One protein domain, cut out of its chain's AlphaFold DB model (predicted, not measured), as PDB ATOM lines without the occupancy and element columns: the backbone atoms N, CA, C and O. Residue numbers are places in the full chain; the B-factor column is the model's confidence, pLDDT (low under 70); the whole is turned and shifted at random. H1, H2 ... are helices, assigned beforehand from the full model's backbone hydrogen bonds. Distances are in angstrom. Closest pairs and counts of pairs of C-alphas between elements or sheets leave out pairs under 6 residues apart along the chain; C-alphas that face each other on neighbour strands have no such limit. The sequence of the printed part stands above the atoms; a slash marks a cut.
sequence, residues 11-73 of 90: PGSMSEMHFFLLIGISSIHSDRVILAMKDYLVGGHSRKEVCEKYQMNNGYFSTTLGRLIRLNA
ATOM      1  N   PRO A  11     315.730 342.687 383.985       97.75
ATOM      2  CA  PRO A  11     314.910 341.714 384.688       97.75
ATOM      3  C   PRO A  11     313.477 341.721 384.141       97.75
ATOM      4  O   PRO A  11     312.885 342.788 383.988       97.75
ATOM      5  N   GLY A  12     312.931 340.544 383.837       97.81
ATOM      6  CA  GLY A  12     311.544 340.389 383.381       97.81
ATOM      7  C   GLY A  12     311.265 340.967 381.989       97.81
ATOM      8  O   GLY A  12     310.108 341.148 381.621       97.81
ATOM      9  N   SER A  13     312.301 341.282 381.204       96.25
ATOM     10  CA  SER A  13     312.141 341.896 379.881       96.25
ATOM     11  C   SER A  13     311.893 340.894 378.749       96.25
ATOM     12  O   SER A  13     311.917 341.287 377.584       96.25
ATOM     13  N   MET A  14     311.750 339.600 379.046       95.69
ATOM     14  CA  MET A  14     311.713 338.538 378.041       95.69
ATOM     15  C   MET A  14     310.633 337.498 378.349       95.69
ATOM     16  O   MET A  14     310.491 337.053 379.484       95.69
ATOM     17  N   SER A  15     309.898 337.062 377.320       98.06
ATOM     18  CA  SER A  15     308.960 335.944 377.450       98.06
ATOM     19  C   SER A  15     309.697 334.612 377.618       98.06
ATOM     20  O   SER A  15     310.812 334.433 377.126       98.06
ATOM     21  N   GLU A  16     309.051 333.645 378.269       98.31
ATOM     22  CA  GLU A  16     309.636 332.319 378.505       98.31
ATOM     23  C   GLU A  16     310.034 331.609 377.200       98.31
ATOM     24  O   GLU A  16     311.131 331.060 377.102       98.31
ATOM     25  N   MET A  17     309.184 331.678 376.171       98.25
ATOM     26  CA  MET A  17     309.475 331.069 374.870       98.25
ATOM     27  C   MET A  17     310.698 331.709 374.201       98.25
ATOM     28  O   MET A  17     311.583 330.999 373.727       98.25
ATOM     29  N   HIS A  18     310.788 333.044 374.198       97.31
ATOM     30  CA  HIS A  18     311.952 333.739 373.642       97.31
ATOM     31  C   HIS A  18     313.232 333.355 374.405       97.31
ATOM     32  O   HIS A  18     314.253 333.044 373.789       97.31
ATOM     33  N   PHE A  19     313.160 333.280 375.735       98.44
ATOM     34  CA  PHE A  19     314.274 332.830 376.562       98.44
ATOM     35  C   PHE A  19     314.748 331.420 376.182       98.44
ATOM     36  O   PHE A  19     315.939 331.224 375.931       98.44
ATOM     37  N   PHE A  20     313.841 330.444 376.080       98.38
ATOM     38  CA  PHE A  20     314.226 329.072 375.742       98.38
ATOM     39  C   PHE A  20     314.769 328.927 374.318       98.38
ATOM     40  O   PHE A  20     315.696 328.143 374.115       98.38
ATOM     41  N   LEU A  21     314.281 329.713 373.354       98.12
ATOM     42  CA  LEU A  21     314.869 329.761 372.013       98.12
ATOM     43  C   LEU A  21     316.321 330.259 372.054       98.12
ATOM     44  O   LEU A  21     317.198 329.635 371.457       98.12
ATOM     45  N   LEU A  22     316.601 331.333 372.806       97.44
ATOM     46  CA  LEU A  22     317.968 331.832 372.983       97.44
ATOM     47  C   LEU A  22     318.869 330.814 373.687       97.44
ATOM     48  O   LEU A  22     320.026 330.663 373.295       97.44
ATOM     49  N   ILE A  23     318.359 330.102 374.697       98.25
ATOM     50  CA  ILE A  23     319.099 329.017 375.356       98.25
ATOM     51  C   ILE A  23     319.405 327.891 374.369       98.25
ATOM     52  O   ILE A  23     320.556 327.454 374.319       98.25
ATOM     53  N   GLY A  24     318.432 327.482 373.551       98.00
ATOM     54  CA  GLY A  24     318.576 326.403 372.571       98.00
ATOM     55  C   GLY A  24     319.665 326.651 371.523       98.00
ATOM     56  O   GLY A  24     320.322 325.706 371.097       98.00
ATOM     57  N   ILE A  25     319.909 327.911 371.151       96.75
ATOM     58  CA  ILE A  25     320.996 328.291 370.227       96.75
ATOM     59  C   ILE A  25     322.294 328.698 370.941       96.75
ATOM     60  O   ILE A  25     323.295 329.021 370.297       96.75
ATOM     61  N   SER A  26     322.294 328.733 372.273       96.81
ATOM     62  CA  SER A  26     323.468 329.079 373.070       96.81
ATOM     63  C   SER A  26     324.330 327.854 373.381       96.81
ATOM     64  O   SER A  26     323.875 326.717 373.360       96.81
ATOM     65  N   SER A  27     325.579 328.089 373.783       95.50
ATOM     66  CA  SER A  27     326.442 327.064 374.388       95.50
ATOM     67  C   SER A  27     326.346 327.032 375.925       95.50
ATOM     68  O   SER A  27     327.345 326.822 376.621       95.50
ATOM     69  N   ILE A  28     325.188 327.386 376.495       97.25
ATOM     70  CA  ILE A  28     324.923 327.318 377.940       97.25
ATOM     71  C   ILE A  28     324.209 325.995 378.216       97.25
ATOM     72  O   ILE A  28     323.080 325.803 377.787       97.25
ATOM     73  N   HIS A  29     324.864 325.100 378.955       95.94
ATOM     74  CA  HIS A  29     324.348 323.747 379.222       95.94
ATOM     75  C   HIS A  29     324.119 323.458 380.708       95.94
ATOM     76  O   HIS A  29     323.645 322.391 381.065       95.94
ATOM     77  N   SER A  30     324.492 324.379 381.601       97.50
ATOM     78  CA  SER A  30     324.287 324.178 383.036       97.50
ATOM     79  C   SER A  30     322.847 324.512 383.406       97.50
ATOM     80  O   SER A  30     322.480 325.686 383.378       97.50
ATOM     81  N   ASP A  31     322.072 323.515 383.836       98.00
ATOM     82  CA  ASP A  31     320.683 323.693 384.287       98.00
ATOM     83  C   ASP A  31     320.557 324.783 385.349       98.00
ATOM     84  O   ASP A  31     319.701 325.659 385.263       98.00
ATOM     85  N   ARG A  32     321.482 324.796 386.317       98.06
ATOM     86  CA  ARG A  32     321.548 325.826 387.358       98.06
ATOM     87  C   ARG A  32     321.636 327.235 386.767       98.06
ATOM     88  O   ARG A  32     320.969 328.144 387.244       98.06
ATOM     89  N   VAL A  33     322.459 327.417 385.737       98.12
ATOM     90  CA  VAL A  33     322.649 328.716 385.077       98.12
ATOM     91  C   VAL A  33     321.454 329.068 384.198       98.12
ATOM     92  O   VAL A  33     321.052 330.226 384.169       98.12
ATOM     93  N   ILE A  34     320.867 328.087 383.511       98.62
ATOM     94  CA  ILE A  34     319.649 328.279 382.718       98.62
ATOM     95  C   ILE A  34     318.514 328.755 383.630       98.62
ATOM     96  O   ILE A  34     317.898 329.778 383.349       98.62
ATOM     97  N   LEU A  35     318.295 328.085 384.763       98.62
ATOM     98  CA  LEU A  35     317.297 328.484 385.755       98.62
ATOM     99  C   LEU A  35     317.588 329.876 386.330       98.62
ATOM    100  O   LEU A  35     316.682 330.697 386.415       98.62
ATOM    101  N   ALA A  36     318.848 330.182 386.641       98.56
ATOM    102  CA  ALA A  36     319.240 331.509 387.106       98.56
ATOM    103  C   ALA A  36     318.919 332.615 386.084       98.56
ATOM    104  O   ALA A  36     318.366 333.659 386.432       98.56
ATOM    105  N   MET A  37     319.243 332.395 384.807       98.56
ATOM    106  CA  MET A  37     318.942 333.362 383.749       98.56
ATOM    107  C   MET A  37     317.441 333.456 383.466       98.56
ATOM    108  O   MET A  37     316.974 334.549 383.160       98.56
ATOM    109  N   LYS A  38     316.688 332.360 383.615       98.69
ATOM    110  CA  LYS A  38     315.224 332.357 383.516       98.69
ATOM    111  C   LYS A  38     314.604 333.219 384.615       98.69
ATOM    112  O   LYS A  38     313.821 334.113 384.313       98.69
ATOM    113  N   ASP A  39     314.995 333.003 385.869       98.75
ATOM    114  CA  ASP A  39     314.503 333.782 387.008       98.75
ATOM    115  C   ASP A  39     314.794 335.280 386.834       98.75
ATOM    116  O   ASP A  39     313.941 336.116 387.121       98.75
ATOM    117  N   TYR A  40     315.964 335.634 386.297       98.69
ATOM    118  CA  TYR A  40     316.295 337.026 385.994       98.69
ATOM    119  C   TYR A  40     315.480 337.578 384.807       98.69
ATOM    120  O   TYR A  40     314.717 338.528 384.961       98.69
ATOM    121  N   LEU A  41     315.626 336.995 383.612       98.50
ATOM    122  CA  LEU A  41     315.113 337.553 382.350       98.50
ATOM    123  C   LEU A  41     313.605 337.391 382.163       98.50
ATOM    124  O   LEU A  41     312.988 338.235 381.517       98.50
ATOM    125  N   VAL A  42     313.029 336.325 382.716       98.62
ATOM    126  CA  VAL A  42     311.599 336.004 382.617       98.62
ATOM    127  C   VAL A  42     310.902 336.318 383.935       98.62
ATOM    128  O   VAL A  42     309.896 337.017 383.947       98.62
ATOM    129  N   GLY A  43     311.457 335.843 385.054       98.31
ATOM    130  CA  GLY A  43     310.856 336.000 386.382       98.31
ATOM    131  C   GLY A  43     310.969 337.405 386.981       98.31
ATOM    132  O   GLY A  43     310.268 337.709 387.941       98.31
ATOM    133  N   GLY A  44     311.830 338.273 386.440       98.25
ATOM    134  CA  GLY A  44     312.003 339.633 386.957       98.25
ATOM    135  C   GLY A  44     312.815 339.729 388.244       98.25
ATOM    136  O   GLY A  44     312.909 340.814 388.817       98.25
ATOM    137  N   HIS A  45     313.431 338.633 388.693       98.50
ATOM    138  CA  HIS A  45     314.250 338.640 389.897       98.50
ATOM    139  C   HIS A  45     315.489 339.517 389.721       98.50
ATOM    140  O   HIS A  45     316.106 339.582 388.654       98.50
ATOM    141  N   SER A  46     315.895 340.179 390.799       98.06
ATOM    142  CA  SER A  46     317.111 340.979 390.803       98.06
ATOM    143  C   SER A  46     318.352 340.097 390.638       98.06
ATOM    144  O   SER A  46     318.387 338.922 391.016       98.06
ATOM    145  N   ARG A  47     319.443 340.692 390.136       97.56
ATOM    146  CA  ARG A  47     320.747 340.014 390.067       97.56
ATOM    147  C   ARG A  47     321.168 339.457 391.429       97.56
ATOM    148  O   ARG A  47     321.736 338.374 391.481       97.56
ATOM    149  N   LYS A  48     320.914 340.206 392.507       97.94
ATOM    150  CA  LYS A  48     321.287 339.812 393.868       97.94
ATOM    151  C   LYS A  48     320.590 338.508 394.260       97.94
ATOM    152  O   LYS A  48     321.278 337.544 394.578       97.94
ATOM    153  N   GLU A  49     319.264 338.466 394.145       98.25
ATOM    154  CA  GLU A  49     318.460 337.287 394.494       98.25
ATOM    155  C   GLU A  49     318.880 336.055 393.690       98.25
ATOM    156  O   GLU A  49     319.063 334.977 394.249       98.25
ATOM    157  N   VAL A  50     319.099 336.217 392.384       98.12
ATOM    158  CA  VAL A  50     319.515 335.119 391.502       98.12
ATOM    159  C   VAL A  50     320.920 334.620 391.849       98.12
ATOM    160  O   VAL A  50     321.139 333.413 391.965       98.12
ATOM    161  N   CYS A  51     321.883 335.526 392.043       97.81
ATOM    162  CA  CYS A  51     323.245 335.152 392.424       97.81
ATOM    163  C   CYS A  51     323.284 334.410 393.768       97.81
ATOM    164  O   CYS A  51     324.013 333.426 393.891       97.81
ATOM    165  N   GLU A  52     322.479 334.837 394.743       98.06
ATOM    166  CA  GLU A  52     322.352 334.183 396.049       98.06
ATOM    167  C   GLU A  52     321.683 332.802 395.926       98.06
ATOM    168  O   GLU A  52     322.250 331.798 396.365       98.06
ATOM    169  N   LYS A  53     320.524 332.722 395.257       98.44
ATOM    170  CA  LYS A  53     319.733 331.490 395.094       98.44
ATOM    171  C   LYS A  53     320.491 330.383 394.360       98.44
ATOM    172  O   LYS A  53     320.404 329.220 394.750       98.44
ATOM    173  N   TYR A  54     321.241 330.739 393.318       98.06
ATOM    174  CA  TYR A  54     321.936 329.784 392.444       98.06
ATOM    175  C   TYR A  54     323.451 329.717 392.687       98.06
ATOM    176  O   TYR A  54     324.178 329.105 391.897       98.06
ATOM    177  N   GLN A  55     323.941 330.351 393.760       97.44
ATOM    178  CA  GLN A  55     325.362 330.423 394.125       97.44
ATOM    179  C   GLN A  55     326.253 330.839 392.941       97.44
ATOM    180  O   GLN A  55     327.294 330.233 392.660       97.44
ATOM    181  N   MET A  56     325.819 331.866 392.210       96.44
ATOM    182  CA  MET A  56     326.583 332.457 391.115       96.44
ATOM    183  C   MET A  56     327.338 333.681 391.619       96.44
ATOM    184  O   MET A  56     326.779 334.553 392.277       96.44
ATOM    185  N   ASN A  57     328.615 333.791 391.259       96.88
ATOM    186  CA  ASN A  57     329.336 335.041 391.462       96.88
ATOM    187  C   ASN A  57     328.956 336.074 390.380       96.88
ATOM    188  O   ASN A  57     328.515 335.725 389.280       96.88
ATOM    189  N   ASN A  58     329.174 337.358 390.678       95.75
ATOM    190  CA  ASN A  58     328.826 338.461 389.777       95.75
ATOM    191  C   ASN A  58     329.522 338.380 388.408       95.75
ATOM    192  O   ASN A  58     328.928 338.767 387.400       95.75
ATOM    193  N   GLY A  59     330.759 337.874 388.353       96.69
ATOM    194  CA  GLY A  59     331.497 337.709 387.099       96.69
ATOM    195  C   GLY A  59     330.865 336.652 386.198       96.69
ATOM    196  O   GLY A  59     330.681 336.883 385.002       96.69
ATOM    197  N   TYR A  60     330.455 335.523 386.772       96.25
ATOM    198  CA  TYR A  60     329.819 334.441 386.037       96.25
ATOM    199  C   TYR A  60     328.415 334.822 385.569       96.25
ATOM    200  O   TYR A  60     328.070 334.578 384.410       96.25
ATOM    201  N   PHE A  61     327.648 335.510 386.422       97.44
ATOM    202  CA  PHE A  61     326.373 336.112 386.036       97.44
ATOM    203  C   PHE A  61     326.561 337.065 384.849       97.44
ATOM    204  O   PHE A  61     325.921 336.902 383.814       97.44
ATOM    205  N   SER A  62     327.489 338.022 384.964       96.31
ATOM    206  CA  SER A  62     327.715 339.047 383.933       96.31
ATOM    207  C   SER A  62     328.191 338.443 382.614       96.31
ATOM    208  O   SER A  62     327.720 338.836 381.550       96.31
ATOM    209  N   THR A  63     329.078 337.448 382.675       96.38
ATOM    210  CA  THR A  63     329.571 336.734 381.491       96.38
ATOM    211  C   THR A  63     328.443 335.972 380.797       96.38
ATOM    212  O   THR A  63     328.322 336.018 379.573       96.38
ATOM    213  N   THR A  64     327.586 335.298 381.565       97.00
ATOM    214  CA  THR A  64     326.442 334.553 381.022       97.00
ATOM    215  C   THR A  64     325.420 335.499 380.395       97.00
ATOM    216  O   THR A  64     325.037 335.304 379.242       97.00
ATOM    217  N   LEU A  65     325.049 336.570 381.101       96.88
ATOM    218  CA  LEU A  65     324.130 337.582 380.585       96.88
ATOM    219  C   LEU A  65     324.687 338.249 379.319       96.88
ATOM    220  O   LEU A  65     323.958 338.426 378.350       96.88
ATOM    221  N   GLY A  66     325.990 338.540 379.276       96.00
ATOM    222  CA  GLY A  66     326.654 339.082 378.089       96.00
ATOM    223  C   GLY A  66     326.569 338.162 376.864       96.00
ATOM    224  O   GLY A  66     326.381 338.640 375.744       96.00
ATOM    225  N   ARG A  67     326.645 336.836 377.057       95.75
ATOM    226  CA  ARG A  67     326.443 335.858 375.971       95.75
ATOM    227  C   ARG A  67     325.013 335.910 375.433       95.75
ATOM    228  O   ARG A  67     324.839 335.918 374.218       95.75
ATOM    229  N   LEU A  68     324.020 335.993 376.319       96.69
ATOM    230  CA  LEU A  68     322.610 336.103 375.933       96.69
ATOM    231  C   LEU A  68     322.298 337.438 375.249       96.69
ATOM    232  O   LEU A  68     321.633 337.438 374.222       96.69
ATOM    233  N   ILE A  69     322.851 338.551 375.737       96.06
ATOM    234  CA  ILE A  69     322.757 339.870 375.089       96.06
ATOM    235  C   ILE A  69     323.273 339.798 373.645       96.06
ATOM    236  O   ILE A  69     322.605 340.245 372.711       96.06
ATOM    237  N   ARG A  70     324.444 339.180 373.439       94.94
ATOM    238  CA  ARG A  70     325.021 339.013 372.101       94.94
ATOM    239  C   ARG A  70     324.141 338.143 371.201       94.94
ATOM    240  O   ARG A  70     323.962 338.492 370.038       94.94
ATOM    241  N   LEU A  71     323.616 337.029 371.713       95.88
ATOM    242  CA  LEU A  71     322.727 336.148 370.950       95.88
ATOM    243  C   LEU A  71     321.407 336.836 370.601       95.88
ATOM    244  O   LEU A  71     320.989 336.756 369.454       95.88
ATOM    245  N   ASN A  72     320.811 337.582 371.531       96.06
ATOM    246  CA  ASN A  72     319.613 338.381 371.289       96.06
ATOM    247  C   ASN A  72     319.839 339.412 370.169       96.06
ATOM    248  O   ASN A  72     319.034 339.521 369.249       96.06
ATOM    249  N   ALA A  73     320.977 340.116 370.189       94.25
ATOM    250  CA  ALA A  73     321.331 341.055 369.125       94.25
ATOM    251  C   ALA A  73     321.541 340.364 367.763       94.25
ATOM    252  O   ALA A  73     321.184 340.917 366.724       94.25
TER     253      ALA A  73
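Overview. This is residues 11 to 73 of the 90 residues of a protein of Escherichia coli (UniProt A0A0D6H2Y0). What is the shape? H1, H2 and H3 make a row of short helices running alternately opposite ways, and longer H4 crosses it from H3 to H1. What else? The 63 printed residues include four named helices, H1 to H4, and no named strand: all helix, compact, radius of gyration of the C-alphas 10.4 A, spans 26 by 20 by 19 A.

Arrangement. What forms hairpins? H1, residues 16 to 24, touches H2, residues 31 to 41, at 42 degrees, closest C-alphas Phe 19 and Lys 38, 7.0 A. H2 touches H3, residues 47 to 53, closest C-alphas Ala 36 and Val 50, 5.7 A. And H4, residues 58 to 73? With residues 68 to 72 alone it touches H1, closest C-alphas Leu 22 and Leu 71, 6.7 A. Every O i to N i+4 pair is within hydrogen-bond range in H1, H2, H3 and H4.

Along the chain. Where does H1 begin? C-alpha 16 is at (309.636, 332.319, 378.505). Where does H4 end? C-alpha 73 is at (321.331, 341.055, 369.125), 22.1 A from C-alpha 58.

Size, cuts and confidence. Any cut? The printed part has no cut. Low confidence? No printed residue is under 70.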